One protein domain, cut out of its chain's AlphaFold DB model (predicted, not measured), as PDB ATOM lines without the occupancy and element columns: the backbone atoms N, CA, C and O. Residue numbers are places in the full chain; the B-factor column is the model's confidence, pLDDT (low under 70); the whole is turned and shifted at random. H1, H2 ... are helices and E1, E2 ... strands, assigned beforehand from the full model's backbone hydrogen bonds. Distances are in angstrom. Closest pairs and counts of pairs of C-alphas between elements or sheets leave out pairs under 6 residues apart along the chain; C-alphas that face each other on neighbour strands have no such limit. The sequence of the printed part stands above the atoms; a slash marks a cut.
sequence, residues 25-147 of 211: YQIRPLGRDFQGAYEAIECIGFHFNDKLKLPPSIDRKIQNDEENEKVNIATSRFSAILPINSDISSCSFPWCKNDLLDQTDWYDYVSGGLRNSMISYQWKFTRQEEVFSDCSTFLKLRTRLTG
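This is residues 25 to 147 of the 211 residues of an uncharacterized protein of Bartonella apis (UniProt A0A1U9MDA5). The domain is a loose, elongated sandwich of two antiparallel sheets, partly face to face: a strongly twisted sheet of E1, E2, E7 and E4, and a smaller sheet of E3, E6 and E5. At one end of the long axis H1 sticks out from the sheets, with residues 53 to 58 and 60 to 71 standing free. The printed part has 123 residues, with one named helix and seven named strands in the order E1 E2 H1 E3 E4 E5 E6 E7, and its class is mostly strand. The sheet orders are E1 - E2 - E7 - E4 and E3 - E6 - E5. The radius of gyration of the C-alphas is 18.7 A, and the spans are 58 by 36 by 30 A.

E1 is residues 25 to 27, 6.7 A long, and begins at C-alpha 25 (-32.553, 40.204, 10.058). E2 is residues 38 to 48, 32.4 A. H1 is residues 56 to 65, 14.1 A, with C-alpha 56 at (-12.179, 57.951, 13.008). E3 is residues 75 to 83, 26.3 A; E4 is residues 86 to 91, 13.3 A; E5 is residues 97 to 100, 10.3 A. E6 is residues 118 to 126, 25.7 A. E7 is residues 135 to 145, 30.4 A, ending at C-alpha 145 (-46.402, 32.773, 11.018).

E1 and E2 form a hairpin at 160 degrees, with N 27 and O 41 2.8 A apart. E2 and E7 are antiparallel at 165 degrees, with N 44 and O 139 2.8 A apart. E7 and E4 are antiparallel at 147 degrees, with N 87 and O 142 2.8 A apart. In the other sheet E3 and E6 are antiparallel at 164 degrees, with N 78 and O 123 2.9 A apart. E5 and E6 form a hairpin at 153 degrees, with N 99 and O 120 3.0 A apart. The facing parts of the two sheets are 11.0 A centre to centre, and their best planes are 5 degrees apart. The closest C-alphas of E6 and E7 are those of Phe 125 and Cys 135, 7.3 A apart. E3 and E4 meet only through their link. H1 is on neither sheet; every O i to N i+4 pair in it is within hydrogen-bond range.

The two C-alphas farthest apart, those of Phe 34 and Asn 68, are 60.6 A apart. The printed part has no cut. The link E5 to E6, residues 101 to 117, is long. The mean pLDDT of the printed part is 71.0; 54 residues are under 70, among them residues 65 to 75, 99 to 116 and 126 to 136.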
ATOM      1  N   TYR A  25     -32.975  41.493  10.582       75.62
ATOM      2  CA  TYR A  25     -32.553  40.204  10.058       75.62
ATOM      3  C   TYR A  25     -33.577  39.134  10.420       75.62
ATOM      4  O   TYR A  25     -33.832  38.883  11.598       75.62
ATOM      5  N   GLN A  26     -34.163  38.497   9.407       78.69
ATOM      6  CA  GLN A  26     -35.165  37.453   9.595       78.69
ATOM      7  C   GLN A  26     -34.591  36.080   9.237       78.69
ATOM      8  O   GLN A  26     -34.218  35.819   8.094       78.69
ATOM      9  N   ILE A  27     -34.591  35.170  10.204       79.31
ATOM     10  CA  ILE A  27     -34.236  33.764  10.020       79.31
ATOM     11  C   ILE A  27     -35.533  32.967   9.905       79.31
ATOM     12  O   ILE A  27     -36.352  32.942  10.828       79.31
ATOM     13  N   ARG A  28     -35.716  32.294   8.767       82.31
ATOM     14  CA  ARG A  28     -36.847  31.388   8.529       82.31
ATOM     15  C   ARG A  28     -36.366  29.934   8.596       82.31
ATOM     16  O   ARG A  28     -35.283  29.650   8.084       82.31
ATOM     17  N   PRO A  29     -37.148  29.014   9.181       82.62
ATOM     18  CA  PRO A  29     -36.760  27.615   9.281       82.62
ATOM     19  C   PRO A  29     -36.712  26.943   7.905       82.62
ATOM     20  O   PRO A  29     -37.473  27.284   6.990       82.62
ATOM     21  N   LEU A  30     -35.817  25.962   7.775       80.75
ATOM     22  CA  LEU A  30     -35.751  25.083   6.611       80.75
ATOM     23  C   LEU A  30     -37.013  24.210   6.556       80.75
ATOM     24  O   LEU A  30     -37.508  23.760   7.586       80.75
ATOM     25  N   GLY A  31     -37.548  23.982   5.355       78.12
ATOM     26  CA  GLY A  31     -38.737  23.142   5.173       78.12
ATOM     27  C   GLY A  31     -40.056  23.773   5.632       78.12
ATOM     28  O   GLY A  31     -41.036  23.056   5.815       78.12
ATOM     29  N   ARG A  32     -40.116  25.104   5.788       80.12
ATOM     30  CA  ARG A  32     -41.347  25.835   6.153       80.12
ATOM     31  C   ARG A  32     -42.555  25.515   5.264       80.12
ATOM     32  O   ARG A  32     -43.684  25.596   5.722       80.12
ATOM     33  N   ASP A  33     -42.316  25.127   4.012       79.25
ATOM     34  CA  ASP A  33     -43.369  24.817   3.043       79.25
ATOM     35  C   ASP A  33     -44.061  23.469   3.339       79.25
ATOM     36  O   ASP A  33     -45.125  23.181   2.794       79.25
ATOM     37  N   PHE A  34     -43.493  22.654   4.236       80.44
ATOM     38  CA  PHE A  34     -44.081  21.413   4.756       80.44
ATOM     39  C   PHE A  34     -44.731  21.596   6.131       80.44
ATOM     40  O   PHE A  34     -45.113  20.616   6.767       80.44
ATOM     41  N   GLN A  35     -44.860  22.834   6.611       81.56
ATOM     42  CA  GLN A  35     -45.450  23.139   7.910       81.56
ATOM     43  C   GLN A  35     -46.627  24.103   7.736       81.56
ATOM     44  O   GLN A  35     -46.504  25.153   7.111       81.56
ATOM     45  N   GLY A  36     -47.781  23.772   8.323       78.75
ATOM     46  CA  GLY A  36     -48.969  24.637   8.267       78.75
ATOM     47  C   GLY A  36     -48.815  25.934   9.073       78.75
ATOM     48  O   GLY A  36     -49.546  26.899   8.855       78.75
ATOM     49  N   ALA A  37     -47.851  25.960   9.991       81.31
ATOM     50  CA  ALA A  37     -47.413  27.121  10.747       81.31
ATOM     51  C   ALA A  37     -45.934  26.945  11.096       81.31
ATOM     52  O   ALA A  37     -45.508  25.825  11.371       81.31
ATOM     53  N   TYR A  38     -45.173  28.035  11.139       81.06
ATOM     54  CA  TYR A  38     -43.773  27.996  11.556       81.06
ATOM     55  C   TYR A  38     -43.388  29.241  12.351       81.06
ATOM     56  O   TYR A  38     -44.042  30.283  12.274       81.06
ATOM     57  N   GLU A  39     -42.313  29.133  13.124       81.62
ATOM     58  CA  GLU A  39     -41.751  30.248  13.881       81.62
ATOM     59  C   GLU A  39     -40.634  30.910  13.076       81.62
ATOM     60  O   GLU A  39     -39.657  30.260  12.704       81.62
ATOM     61  N   ALA A  40     -40.772  32.205  12.798       81.88
ATOM     62  CA  ALA A  40     -39.689  33.022  12.267       81.88
ATOM     63  C   ALA A  40     -38.979  33.735  13.417       81.88
ATOM     64  O   ALA A  40     -39.629  34.210  14.351       81.88
ATOM     65  N   ILE A  41     -37.651  33.814  13.338       80.94
ATOM     66  CA  ILE A  41     -36.850  34.591  14.282       80.94
ATOM     67  C   ILE A  41     -36.507  35.921  13.620       80.94
ATOM     68  O   ILE A  41     -35.889  35.931  12.558       80.94
ATOM     69  N   GLU A  42     -36.888  37.030  14.241       81.31
ATOM     70  CA  GLU A  42     -36.547  38.380  13.786       81.31
ATOM     71  C   GLU A  42     -35.584  39.016  14.787       81.31
ATOM     72  O   GLU A  42     -35.868  39.092  15.979       81.31
ATOM     73  N   CYS A  43     -34.423  39.446  14.309       73.62
ATOM     74  CA  CYS A  43     -33.422  40.140  15.104       73.62
ATOM     75  C   CYS A  43     -33.434  41.618  14.715       73.62
ATOM     76  O   CYS A  43     -33.204  41.946  13.548       73.62
ATOM     77  N   ILE A  44     -33.686  42.488  15.689       76.12
ATOM     78  CA  ILE A  44     -33.662  43.940  15.521       76.12
ATOM     79  C   ILE A  44     -32.518  44.490  16.366       76.12
ATOM     80  O   ILE A  44     -32.490  44.307  17.585       76.12
ATOM     81  N   GLY A  45     -31.573  45.151  15.705       69.44
ATOM     82  CA  GLY A  45     -30.502  45.892  16.358       69.44
ATOM     83  C   GLY A  45     -30.797  47.381  16.288       69.44
ATOM     84  O   GLY A  45     -30.899  47.936  15.194       69.44
ATOM     85  N   PHE A  46     -30.923  48.035  17.438       72.81
ATOM     86  CA  PHE A  46     -31.015  49.488  17.515       72.81
ATOM     87  C   PHE A  46     -29.798  50.029  18.248       72.81
ATOM     88  O   PHE A  46     -29.488  49.588  19.350       72.81
ATOM     89  N   HIS A  47     -29.116  50.983  17.625       69.12
ATOM     90  CA  HIS A  47     -27.906  51.604  18.143       69.12
ATOM     91  C   HIS A  47     -28.073  53.117  18.039       69.12
ATOM     92  O   HIS A  47     -28.217  53.651  16.940       69.12
ATOM     93  N   PHE A  48     -28.071  53.803  19.176       70.56
ATOM     94  CA  PHE A  48     -28.110  55.255  19.253       70.56
ATOM     95  C   PHE A  48     -26.875  55.753  19.994       70.56
ATOM     96  O   PHE A  48     -26.614  55.326  21.118       70.56
ATOM     97  N   ASN A  49     -26.138  56.658  19.346       61.25
ATOM     98  CA  ASN A  49     -24.866  57.190  19.833       61.25
ATOM     99  C   ASN A  49     -23.777  56.119  20.063       61.25
ATOM    100  O   ASN A  49     -22.950  56.283  20.941       61.25
ATOM    101  N   ASP A  50     -23.782  55.021  19.296       63.84
ATOM    102  CA  ASP A  50     -22.780  53.945  19.404       63.84
ATOM    103  C   ASP A  50     -21.435  54.409  18.816       63.84
ATOM    104  O   ASP A  50     -21.221  54.373  17.595       63.84
ATOM    105  N   LYS A  51     -20.539  54.890  19.685       59.28
ATOM    106  CA  LYS A  51     -19.230  55.436  19.283       59.28
ATOM    107  C   LYS A  51     -18.275  54.352  18.783       59.28
ATOM    108  O   LYS A  51     -17.346  54.653  18.036       59.28
ATOM    109  N   LEU A  52     -18.530  53.082  19.111       54.28
ATOM    110  CA  LEU A  52     -17.651  51.954  18.783       54.28
ATOM    111  C   LEU A  52     -17.632  51.603  17.284       54.28
ATOM    112  O   LEU A  52     -16.841  50.754  16.868       54.28
ATOM    113  N   LYS A  53     -18.478  52.238  16.460       59.31
ATOM    114  CA  LYS A  53     -18.597  51.948  15.019       59.31
ATOM    115  C   LYS A  53     -18.393  53.149  14.096       59.31
ATOM    116  O   LYS A  53     -18.564  53.006  12.883       59.31
ATOM    117  N   LEU A  54     -18.044  54.321  14.621       64.19
ATOM    118  CA  LEU A  54     -17.846  55.500  13.781       64.19
ATOM    119  C   LEU A  54     -16.451  55.486  13.134       64.19
ATOM    120  O   LEU A  54     -15.457  55.222  13.810       64.19
ATOM    121  N   PRO A  55     -16.336  55.794  11.827       74.69
ATOM    122  CA  PRO A  55     -15.045  56.052  11.211       74.69
ATOM    123  C   PRO A  55     -14.282  57.136  11.994       74.69
ATOM    124  O   PRO A  55     -14.891  58.151  12.346       74.69
ATOM    125  N   PRO A  56     -12.958  57.000  12.205       76.25
ATOM    126  CA  PRO A  56     -12.179  57.951  13.008       76.25
ATOM    127  C   PRO A  56     -12.278  59.410  12.539       76.25
ATOM    128  O   PRO A  56     -12.122  60.335  13.328       76.25
ATOM    129  N   SER A  57     -12.544  59.635  11.250       76.31
ATOM    130  CA  SER A  57     -12.767  60.968  10.682       76.31
ATOM    131  C   SER A  57     -14.074  61.613  11.149       76.31
ATOM    132  O   SER A  57     -14.123  62.829  11.301       76.31
ATOM    133  N   ILE A  58     -15.123  60.816  11.369       69.31
ATOM    134  CA  ILE A  58     -16.418  61.289  11.868       69.31
ATOM    135  C   ILE A  58     -16.336  61.520  13.372       69.31
ATOM    136  O   ILE A  58     -16.795  62.557  13.832       69.31
ATOM    137  N   ASP A  59     -15.695  60.620  14.117       71.25
ATOM    138  CA  ASP A  59     -15.509  60.783  15.563       71.25
ATOM    139  C   ASP A  59     -14.695  62.049  15.885       71.25
ATOM    140  O   ASP A  59     -15.122  62.878  16.683       71.25
ATOM    141  N   ARG A  60     -13.597  62.296  15.154       73.50
ATOM    142  CA  ARG A  60     -12.836  63.556  15.258       73.50
ATOM    143  C   ARG A  60     -13.658  64.782  14.878       73.50
ATOM    144  O   ARG A  60     -13.512  65.823  15.503       73.50
ATOM    145  N   LYS A  61     -14.504  64.679  13.848       72.88
ATOM    146  CA  LYS A  61     -15.377  65.786  13.450       72.88
ATOM    147  C   LYS A  61     -16.406  66.092  14.539       72.88
ATOM    148  O   LYS A  61     -16.560  67.250  14.889       72.88
ATOM    149  N   ILE A  62     -17.039  65.068  15.111       70.31
ATOM    150  CA  ILE A  62     -17.968  65.219  16.235       70.31
ATOM    151  C   ILE A  62     -17.244  65.845  17.429       70.31
ATOM    152  O   ILE A  62     -17.747  66.811  17.978       70.31
ATOM    153  N   GLN A  63     -16.046  65.373  17.784       71.31
ATOM    154  CA  GLN A  63     -15.249  65.950  18.875       71.31
ATOM    155  C   GLN A  63     -14.896  67.428  18.643       71.31
ATOM    156  O   GLN A  63     -14.915  68.205  19.592       71.31
ATOM    157  N   ASN A  64     -14.616  67.824  17.398       71.94
ATOM    158  CA  ASN A  64     -14.334  69.218  17.041       71.94
ATOM    159  C   ASN A  64     -15.603  70.092  17.001       71.94
ATOM    160  O   ASN A  64     -15.551  71.261  17.367       71.94
ATOM    161  N   ASP A  65     -16.739  69.537  16.569       68.44
ATOM    162  CA  ASP A  65     -18.032  70.233  16.518       68.44
ATOM    163  C   ASP A  65     -18.701  70.297  17.920       68.44
ATOM    164  O   ASP A  65     -19.546  71.155  18.181       68.44
ATOM    165  N   GLU A  66     -18.303  69.421  18.854       64.38
ATOM    166  CA  GLU A  66     -18.817  69.306  20.232       64.38
ATOM    167  C   GLU A  66     -18.491  70.516  21.134       64.38
ATOM    168  O   GLU A  66     -19.066  70.612  22.222       64.38
ATOM    169  N   GLU A  67     -17.615  71.438  20.713       57.53
ATOM    170  CA  GLU A  67     -17.196  72.607  21.507       57.53
ATOM    171  C   GLU A  67     -18.300  73.664  21.704       57.53
ATOM    172  O   GLU A  67     -18.196  74.454  22.641       57.53
ATOM    173  N   ASN A  68     -19.372  73.679  20.893       55.56
ATOM    174  CA  ASN A  68     -20.359  74.774  20.932       55.56
ATOM    175  C   ASN A  68     -21.830  74.375  21.175       55.56
ATOM    176  O   ASN A  68     -22.569  75.190  21.722       55.56
ATOM    177  N   GLU A  69     -22.293  73.162  20.838       57.50
ATOM    178  CA  GLU A  69     -23.740  72.848  20.884       57.50
ATOM    179  C   GLU A  69     -24.056  71.390  21.279       57.50
ATOM    180  O   GLU A  69     -24.582  70.598  20.493       57.50
ATOM    181  N   LYS A  70     -23.792  71.005  22.538       61.25
ATOM    182  CA  LYS A  70     -24.299  69.722  23.061       61.25
ATOM    183  C   LYS A  70     -25.783  69.826  23.403       61.25
ATOM    184  O   LYS A  70     -26.160  70.411  24.417       61.25
ATOM    185  N   VAL A  71     -26.630  69.167  22.612       61.97
ATOM    186  CA  VAL A  71     -28.006  68.872  23.030       61.97
ATOM    187  C   VAL A  71     -27.943  67.908  24.213       61.97
ATOM    188  O   VAL A  71     -27.537  66.754  24.082       61.97
ATOM    189  N   ASN A  72     -28.326  68.393  25.392       65.62
ATOM    190  CA  ASN A  72     -28.334  67.592  26.607       65.62
ATOM    191  C   ASN A  72     -29.495  66.583  26.568       65.62
ATOM    192  O   ASN A  72     -30.648  66.931  26.822       65.62
ATOM    193  N   ILE A  73     -29.192  65.323  26.253       68.06
ATOM    194  CA  ILE A  73     -30.178  64.239  26.270       68.06
ATOM    195  C   ILE A  73     -30.275  63.693  27.698       68.06
ATOM    196  O   ILE A  73     -29.372  63.026  28.196       68.06
ATOM    197  N   ALA A  74     -31.393  63.965  28.370       68.12
ATOM    198  CA  ALA A  74     -31.644  63.462  29.723       68.12
ATOM    199  C   ALA A  74     -32.189  62.021  29.732       68.12
ATOM    200  O   ALA A  74     -31.989  61.261  30.683       68.12
ATOM    201  N   THR A  75     -32.933  61.633  28.695       69.69
ATOM    202  CA  THR A  75     -33.604  60.329  28.606       69.69
ATOM    203  C   THR A  75     -33.785  59.937  27.146       69.69
ATOM    204  O   THR A  75     -34.196  60.761  26.333       69.69
ATOM    205  N   SER A  76     -33.554  58.665  26.833       72.00
ATOM    206  CA  SER A  76     -33.987  58.048  25.578       72.00
ATOM    207  C   SER A  76     -35.033  56.980  25.867       72.00
ATOM    208  O   SER A  76     -35.003  56.314  26.906       72.00
ATOM    209  N   ARG A  77     -35.986  56.816  24.953       72.00
ATOM    210  CA  ARG A  77     -36.943  55.713  24.988       72.00
ATOM    211  C   ARG A  77     -36.898  54.993  23.655       72.00
ATOM    212  O   ARG A  77     -37.093  55.613  22.614       72.00
ATOM    213  N   PHE A  78     -36.682  53.688  23.704       76.75
ATOM    214  CA  PHE A  78     -36.839  52.824  22.544       76.75
ATOM    215  C   PHE A  78     -38.198  52.138  22.631       76.75
ATOM    216  O   PHE A  78     -38.592  51.681  23.704       76.75
ATOM    217  N   SER A  79     -38.917  52.078  21.514       73.69
ATOM    218  CA  SER A  79     -40.194  51.380  21.432       73.69
ATOM    219  C   SER A  79     -40.221  50.480  20.207       73.69
ATOM    220  O   SER A  79     -39.913  50.927  19.103       73.69
ATOM    221  N   ALA A  80     -40.583  49.215  20.412       78.56
ATOM    222  CA  ALA A  80     -40.818  48.255  19.345       78.56
ATOM    223  C   ALA A  80     -42.303  47.899  19.315       78.56
ATOM    224  O   ALA A  80     -42.865  47.471  20.322       78.56
ATOM    225  N   ILE A  81     -42.924  48.072  18.151       77.50
ATOM    226  CA  ILE A  81     -44.341  47.792  17.934       77.50
ATOM    227  C   ILE A  81     -44.456  46.499  17.152       77.50
ATOM    228  O   ILE A  81     -44.033  46.423  15.999       77.50
ATOM    229  N   LEU A  82     -45.001  45.479  17.800       77.94
ATOM    230  CA  LEU A  82     -44.980  44.108  17.314       77.94
ATOM    231  C   LEU A  82     -46.398  43.538  17.310       77.94
ATOM    232  O   LEU A  82     -47.185  43.850  18.202       77.94
ATOM    233  N   PRO A  83     -46.766  42.688  16.341       75.31
ATOM    234  CA  PRO A  83     -48.059  42.025  16.392       75.31
ATOM    235  C   PRO A  83     -48.110  41.006  17.537       75.31
ATOM    236  O   PRO A  83     -47.103  40.373  17.847       75.31
ATOM    237  N   ILE A  84     -49.300  40.818  18.117       75.19
ATOM    238  CA  ILE A  84     -49.553  40.020  19.337       75.19
ATOM    239  C   ILE A  84     -49.094  38.556  19.270       75.19
ATOM    240  O   ILE A  84     -48.913  37.910  20.291       75.19
ATOM    241  N   ASN A  85     -48.903  38.019  18.067       74.56
ATOM    242  CA  ASN A  85     -48.380  36.673  17.833       74.56
ATOM    243  C   ASN A  85     -46.839  36.607  17.816       74.56
ATOM    244  O   ASN A  85     -46.272  35.630  17.312       74.56
ATOM    245  N   SER A  86     -46.178  37.674  18.263       75.88
ATOM    246  CA  SER A  86     -44.728  37.787  18.354       75.88
ATOM    247  C   SER A  86     -44.324  37.834  19.814       75.88
ATOM    248  O   SER A  86     -44.715  38.748  20.534       75.88
ATOM    249  N   ASP A  87     -43.492  36.885  20.213       76.94
ATOM    250  CA  ASP A  87     -42.928  36.829  21.550       76.94
ATOM    251  C   ASP A  87     -41.493  37.350  21.540       76.94
ATOM    252  O   ASP A  87     -40.695  37.046  20.642       76.94
ATOM    253  N   ILE A  88     -41.132  38.114  22.570       78.50
ATOM    254  CA  ILE A  88     -39.735  38.478  22.813       78.50
ATOM    255  C   ILE A  88     -39.030  37.249  23.382       78.50
ATOM    256  O   ILE A  88     -39.211  36.886  24.540       78.50
ATOM    257  N   SER A  89     -38.209  36.609  22.555       76.25
ATOM    258  CA  SER A  89     -37.436  35.428  22.953       76.25
ATOM    259  C   SER A  89     -36.157  35.782  23.715       76.25
ATOM    260  O   SER A  89     -35.678  34.993  24.524       76.25
ATOM    261  N   SER A  90     -35.579  36.955  23.447       73.94
ATOM    262  CA  SER A  90     -34.426  37.487  24.170       73.94
ATOM    263  C   SER A  90     -34.325  38.995  23.951       73.94
ATOM    264  O   SER A  90     -34.602  39.491  22.855       73.94
ATOM    265  N   CYS A  91     -33.921  39.719  24.990       75.31
ATOM    266  CA  CYS A  91     -33.617  41.141  24.939       75.31
ATOM    267  C   CYS A  91     -32.357  41.406  25.765       75.31
ATOM    268  O   CYS A  91     -32.163  40.785  26.811       75.31
ATOM    269  N   SER A  92     -31.513  42.335  25.315       70.50
ATOM    270  CA  SER A  92     -30.337  42.773  26.075       70.50
ATOM    271  C   SER A  92     -30.688  43.544  27.357       70.50
ATOM    272  O   SER A  92     -29.817  43.732  28.200       70.50
ATOM    273  N   PHE A  93     -31.948  43.970  27.524       68.94
ATOM    274  CA  PHE A  93     -32.433  44.662  28.719       68.94
ATOM    275  C   PHE A  93     -33.537  43.867  29.431       68.94
ATOM    276  O   PHE A  93     -34.498  43.449  28.783       68.94
ATOM    277  N   PRO A  94     -33.448  43.696  30.765       57.91
ATOM    278  CA  PRO A  94     -34.372  42.854  31.524       57.91
ATOM    279  C   PRO A  94     -35.738  43.502  31.795       57.91
ATOM    280  O   PRO A  94     -36.681  42.793  32.132       57.91
ATOM    281  N   TRP A  95     -35.871  44.828  31.660       59.81
ATOM    282  CA  TRP A  95     -37.125  45.538  31.925       59.81
ATOM    283  C   TRP A  95     -37.697  46.167  30.655       59.81
ATOM    284  O   TRP A  95     -37.039  46.984  30.010       59.81
ATOM    285  N   CYS A  96     -38.940  45.812  30.331       66.62
ATOM    286  CA  CYS A  96     -39.741  46.462  29.300       66.62
ATOM    287  C   CYS A  96     -41.162  46.683  29.829       66.62
ATOM    288  O   CYS A  96     -41.720  45.809  30.496       66.62
ATOM    289  N   LYS A  97     -41.747  47.850  29.547       68.50
ATOM    290  CA  LYS A  97     -43.184  48.071  29.743       68.50
ATOM    291  C   LYS A  97     -43.907  47.632  28.474       68.50
ATOM    292  O   LYS A  97     -43.482  48.006  27.381       68.50
ATOM    293  N   ASN A  98     -44.970  46.849  28.617       70.75
ATOM    294  CA  ASN A  98     -45.826  46.420  27.519       70.75
ATOM    295  C   ASN A  98     -47.194  47.100  27.616       70.75
ATOM    296  O   ASN A  98     -47.869  46.991  28.633       70.75
ATOM    297  N   ASP A  99     -47.611  47.766  26.544       66.38
ATOM    298  CA  ASP A  99     -48.945  48.355  26.437       66.38
ATOM    299  C   ASP A  99     -49.592  47.902  25.117       66.38
ATOM    300  O   ASP A  99     -48.932  47.836  24.072       66.38
ATOM    301  N   LEU A 100     -50.887  47.571  25.161       68.94
ATOM    302  CA  LEU A 100     -51.679  47.343  23.953       68.94
ATOM    303  C   LEU A 100     -51.886  48.693  23.261       68.94
ATOM    304  O   LEU A 100     -52.280  49.660  23.911       68.94
ATOM    305  N   LEU A 101     -51.609  48.766  21.963       68.00
ATOM    306  CA  LEU A 101     -51.758  50.014  21.223       68.00
ATOM    307  C   LEU A 101     -53.187  50.203  20.729       68.00
ATOM    308  O   LEU A 101     -53.768  49.288  20.139       68.00
ATOM    309  N   ASP A 102     -53.698  51.420  20.902       64.81
ATOM    310  CA  ASP A 102     -54.861  51.888  20.159       64.81
ATOM    311  C   ASP A 102     -54.450  52.216  18.713       64.81
ATOM    312  O   ASP A 102     -53.344  52.691  18.444       64.81
ATOM    313  N   GLN A 103     -55.314  51.897  17.756       65.12
ATOM    314  CA  GLN A 103     -55.008  52.006  16.326       65.12
ATOM    315  C   GLN A 103     -55.064  53.447  15.822       65.12
ATOM    316  O   GLN A 103     -54.377  53.794  14.860       65.12
ATOM    317  N   THR A 104     -55.901  54.261  16.459       61.97
ATOM    318  CA  THR A 104     -56.222  55.644  16.091       61.97
ATOM    319  C   THR A 104     -55.003  56.559  16.142       61.97
ATOM    320  O   THR A 104     -54.809  57.343  15.217       61.97
ATOM    321  N   ASP A 105     -54.116  56.376  17.122       64.56
ATOM    322  CA  ASP A 105     -52.920  57.212  17.318       64.56
ATOM    323  C   ASP A 105     -51.854  57.068  16.212       64.56
ATOM    324  O   ASP A 105     -50.890  57.836  16.157       64.56
ATOM    325  N   TRP A 106     -51.994  56.072  15.329       68.62
ATOM    326  CA  TRP A 106     -50.966  55.699  14.351       68.62
ATOM    327  C   TRP A 106     -51.352  55.930  12.889       68.62
ATOM    328  O   TRP A 106     -50.514  55.721  12.006       68.62
ATOM    329  N   TYR A 107     -52.581  56.380  12.616       66.06
ATOM    330  CA  TYR A 107     -53.077  56.602  11.251       66.06
ATOM    331  C   TYR A 107     -52.281  57.653  10.475       66.06
ATOM    332  O   TYR A 107     -52.054  57.482   9.278       66.06
ATOM    333  N   ASP A 108     -51.800  58.689  11.161       69.06
ATOM    334  CA  ASP A 108     -51.001  59.756  10.546       69.06
ATOM    335  C   ASP A 108     -49.587  59.294  10.153       69.06
ATOM    336  O   ASP A 108     -48.900  59.961   9.382       69.06
ATOM    337  N   TYR A 109     -49.137  58.147  10.676       64.56
ATOM    338  CA  TYR A 109     -47.757  57.673  10.538       64.56
ATOM    339  C   TYR A 109     -47.620  56.423   9.672       64.56
ATOM    340  O   TYR A 109     -46.607  56.250   8.993       64.56
ATOM    341  N   VAL A 110     -48.609  55.530   9.702       67.31
ATOM    342  CA  VAL A 110     -48.642  54.322   8.876       67.31
ATOM    343  C   VAL A 110     -49.844  54.439   7.959       67.31
ATOM    344  O   VAL A 110     -50.983  54.408   8.416       67.31
ATOM    345  N   SER A 111     -49.597  54.561   6.655       63.50
ATOM    346  CA  SER A 111     -50.656  54.613   5.647       63.50
ATOM    347  C   SER A 111     -51.526  53.354   5.736       63.50
ATOM    348  O   SER A 111     -51.078  52.264   5.372       63.50
ATOM    349  N   GLY A 112     -52.755  53.507   6.241       65.31
ATOM    350  CA  GLY A 112     -53.688  52.405   6.510       65.31
ATOM    351  C   GLY A 112     -53.771  51.948   7.975       65.31
ATOM    352  O   GLY A 112     -54.437  50.950   8.241       65.31
ATOM    353  N   GLY A 113     -53.128  52.660   8.905       63.88
ATOM    354  CA  GLY A 113     -53.125  52.359  10.336       63.88
ATOM    355  C   GLY A 113     -52.266  51.145  10.709       63.88
ATOM    356  O   GLY A 113     -51.711  50.437   9.863       63.88
ATOM    357  N   LEU A 114     -52.140  50.886  12.012       67.38
ATOM    358  CA  LEU A 114     -51.562  49.628  12.487       67.38
ATOM    359  C   LEU A 114     -52.562  48.483  12.271       67.38
ATOM    360  O   LEU A 114     -53.764  48.636  12.469       67.38
ATOM    361  N   ARG A 115     -52.060  47.300  11.898       67.00
ATOM    362  CA  ARG A 115     -52.873  46.070  11.861       67.00
ATOM    363  C   ARG A 115     -53.470  45.759  13.239       67.00
ATOM    364  O   ARG A 115     -52.857  46.060  14.259       67.00
ATOM    365  N   ASN A 116     -54.614  45.070  13.254       62.59
ATOM    366  CA  ASN A 116     -55.278  44.637  14.486       62.59
ATOM    367  C   ASN A 116     -54.329  43.895  15.442       62.59
ATOM    368  O   ASN A 116     -53.588  43.007  15.018       62.59
ATOM    369  N   SER A 117     -54.415  44.253  16.729       70.38
ATOM    370  CA  SER A 117     -53.712  43.616  17.850       70.38
ATOM    371  C   SER A 117     -52.183  43.728  17.781       70.38
ATOM    372  O   SER A 117     -51.475  42.734  17.596       70.38
ATOM    373  N   MET A 118     -51.666  44.948  17.966       74.56
ATOM    374  CA  MET A 118     -50.238  45.192  18.198       74.56
ATOM    375  C   MET A 118     -49.948  45.527  19.661       74.56
ATOM    376  O   MET A 118     -50.752  46.157  20.350       74.56
ATOM    377  N   ILE A 119     -48.774  45.106  20.116       76.50
ATOM    378  CA  ILE A 119     -48.219  45.389  21.434       76.50
ATOM    379  C   ILE A 119     -47.004  46.292  21.242       76.50
ATOM    380  O   ILE A 119     -46.140  46.033  20.401       76.50
ATOM    381  N   SER A 120     -46.945  47.357  22.031       78.75
ATOM    382  CA  SER A 120     -45.770  48.208  22.159       78.75
ATOM    383  C   SER A 120     -44.927  47.717  23.322       78.75
ATOM    384  O   SER A 120     -45.411  47.645  24.451       78.75
ATOM    385  N   TYR A 121     -43.660  47.430  23.057       77.12
ATOM    386  CA  TYR A 121     -42.648  47.220  24.081       77.12
ATOM    387  C   TYR A 121     -41.809  48.476  24.197       77.12
ATOM    388  O   TYR A 121     -41.293  48.963  23.192       77.12
ATOM    389  N   GLN A 122     -41.686  49.012  25.406       77.00
ATOM    390  CA  GLN A 122     -40.951  50.238  25.673       77.00
ATOM    391  C   GLN A 122     -39.809  49.993  26.650       77.00
ATOM    392  O   GLN A 122     -39.998  49.432  27.732       77.00
ATOM    393  N   TRP A 123     -38.637  50.498  26.282       78.81
ATOM    394  CA  TRP A 123     -37.443  50.543  27.111       78.81
ATOM    395  C   TRP A 123     -37.087  51.999  27.375       78.81
ATOM    396  O   TRP A 123     -37.080  52.821  26.458       78.81
ATOM    397  N   LYS A 124     -36.796  52.323  28.634       75.81
ATOM    398  CA  LYS A 124     -36.374  53.662  29.048       75.81
ATOM    399  C   LYS A 124     -34.905  53.623  29.444       75.81
ATOM    400  O   LYS A 124     -34.533  52.901  30.363       75.81
ATOM    401  N   PHE A 125     -34.115  54.470  28.805       73.56
ATOM    402  CA  PHE A 125     -32.720  54.721  29.126       73.56
ATOM    403  C   PHE A 125     -32.642  56.082  29.795       73.56
ATOM    404  O   PHE A 125     -32.972  57.104  29.193       73.56
ATOM    405  N   THR A 126     -32.269  56.088  31.068       68.94
ATOM    406  CA  THR A 126     -32.068  57.329  31.819       68.94
ATOM    407  C   THR A 126     -30.574  57.531  31.962       68.94
ATOM    408  O   THR A 126     -29.850  56.563  32.189       68.94
ATOM    409  N   ARG A 127     -30.117  58.773  31.813       66.88
ATOM    410  CA  ARG A 127     -28.715  59.120  32.017       66.88
ATOM    411  C   ARG A 127     -28.265  58.692  33.423       66.88
ATOM    412  O   ARG A 127     -28.920  59.033  34.405       66.88
ATOM    413  N   GLN A 128     -27.164  57.952  33.500       58.34
ATOM    414  CA  GLN A 128     -26.394  57.751  34.727       58.34
ATOM    415  C   GLN A 128     -25.104  58.565  34.543       58.34
ATOM    416  O   GLN A 128     -24.396  58.335  33.573       58.34
ATOM    417  N   GLU A 129     -24.847  59.539  35.425       53.69
ATOM    418  CA  GLU A 129     -23.669  60.441  35.405       53.69
ATOM    419  C   GLU A 129     -23.619  61.499  34.270       53.69
ATOM    420  O   GLU A 129     -24.566  61.694  33.510       53.69
ATOM    421  N   GLU A 130     -22.525  62.266  34.180       50.34
ATOM    422  CA  GLU A 130     -22.335  63.383  33.235       50.34
ATOM    423  C   GLU A 130     -22.175  62.959  31.763       50.34
ATOM    424  O   GLU A 130     -22.021  63.812  30.888       50.34
ATOM    425  N   VAL A 131     -22.319  61.679  31.425       54.19
ATOM    426  CA  VAL A 131     -22.245  61.203  30.038       54.19
ATOM    427  C   VAL A 131     -23.480  60.366  29.725       54.19
ATOM    428  O   VAL A 131     -23.811  59.426  30.437       54.19
ATOM    429  N   PHE A 132     -24.197  60.724  28.659       56.25
ATOM    430  CA  PHE A 132     -25.266  59.879  28.142       56.25
ATOM    431  C   PHE A 132     -24.629  58.624  27.530       56.25
ATOM    432  O   PHE A 132     -23.929  58.726  26.524       56.25
ATOM    433  N   SER A 133     -24.818  57.469  28.169       56.59
ATOM    434  CA  SER A 133     -24.245  56.198  27.731       56.59
ATOM    435  C   SER A 133     -24.828  55.738  26.390       56.59
ATOM    436  O   SER A 133     -26.007  55.962  26.099       56.59
ATOM    437  N   ASP A 134     -23.989  55.102  25.570       62.28
ATOM    438  CA  ASP A 134     -24.365  54.528  24.277       62.28
ATOM    439  C   ASP A 134     -25.610  53.640  24.439       62.28
ATOM    440  O   ASP A 134     -25.653  52.704  25.244       62.28
ATOM    441  N   CYS A 135     -26.662  53.948  23.681       66.06
ATOM    442  CA  CYS A 135     -27.949  53.273  23.787       66.06
ATOM    443  C   CYS A 135     -28.053  52.222  22.680       66.06
ATOM    444  O   CYS A 135     -28.619  52.472  21.613       66.06
ATOM    445  N   SER A 136     -27.512  51.033  22.933       68.38
ATOM    446  CA  SER A 136     -27.655  49.879  22.041       68.38
ATOM    447  C   SER A 136     -28.587  48.834  22.639       68.38
ATOM    448  O   SER A 136     -28.321  48.347  23.735       68.38
ATOM    449  N   THR A 137     -29.635  48.439  21.920       72.12
ATOM    450  CA  THR A 137     -30.514  47.331  22.308       72.12
ATOM    451  C   THR A 137     -30.621  46.304  21.192       72.12
ATOM    452  O   THR A 137     -30.744  46.643  20.011       72.12
ATOM    453  N   PHE A 138     -30.559  45.035  21.585       75.19
ATOM    454  CA  PHE A 138     -30.763  43.906  20.695       75.19
ATOM    455  C   PHE A 138     -32.036  43.176  21.096       75.19
ATOM    456  O   PHE A 138     -32.208  42.777  22.253       75.19
ATOM    457  N   LEU A 139     -32.920  42.991  20.122       77.31
ATOM    458  CA  LEU A 139     -34.205  42.345  20.307       77.31
ATOM    459  C   LEU A 139     -34.296  41.121  19.406       77.31
ATOM    460  O   LEU A 139     -34.212  41.233  18.184       77.31
ATOM    461  N   LYS A 140     -34.500  39.955  20.016       81.81
ATOM    462  CA  LYS A 140     -34.758  38.707  19.306       81.81
ATOM    463  C   LYS A 140     -36.215  38.319  19.486       81.81
ATOM    464  O   LYS A 140     -36.650  37.938  20.576       81.81
ATOM    465  N   LEU A 141     -36.950  38.355  18.396       81.88
ATOM    466  CA  LEU A 141     -38.367  38.063  18.329       81.88
ATOM    467  C   LEU A 141     -38.596  36.685  17.748       81.88
ATOM    468  O   LEU A 141     -37.872  36.245  16.856       81.88
ATOM    469  N   ARG A 142     -39.627  36.022  18.247       80.56
ATOM    470  CA  ARG A 142     -40.154  34.780  17.707       80.56
ATOM    471  C   ARG A 142     -41.592  35.041  17.300       80.56
ATOM    472  O   ARG A 142     -42.453  35.226  18.150       80.56
ATOM    473  N   THR A 143     -41.854  35.059  16.002       80.44
ATOM    474  CA  THR A 143     -43.198  35.290  15.474       80.44
ATOM    475  C   THR A 143     -43.740  34.007  14.882       80.44
ATOM    476  O   THR A 143     -43.138  33.427  13.972       80.44
ATOM    477  N   ARG A 144     -44.913  33.582  15.353       79.75
ATOM    478  CA  ARG A 144     -45.632  32.465  14.739       79.75
ATOM    479  C   ARG A 144     -46.318  32.942  13.465       79.75
ATOM    480  O   ARG A 144     -47.284  33.708  13.510       79.75
ATOM    481  N   LEU A 145     -45.825  32.484  12.322       80.06
ATOM    482  CA  LEU A 145     -46.402  32.773  11.018       80.06
ATOM    483  C   LEU A 145     -47.349  31.642  10.616       80.06
ATOM    484  O   LEU A 145     -46.936  30.523  10.316       80.06
ATOM    485  N   THR A 146     -48.632  31.983  10.577       77.25
ATOM    486  CA  THR A 146     -49.715  31.152  10.050       77.25
ATOM    487  C   THR A 146     -50.562  32.045   9.152       77.25
ATOM    488  O   THR A 146     -50.875  33.176   9.526       77.25
ATOM    489  N   GLY A 147     -50.928  31.585   7.958       77.06
ATOM    490  CA  GLY A 147     -51.793  32.378   7.090       77.06
ATOM    491  C   GLY A 147     -52.107  31.715   5.755       77.06
ATOM    492  O   GLY A 147     -51.508  30.688   5.431       77.06
TER     493      GLY A 147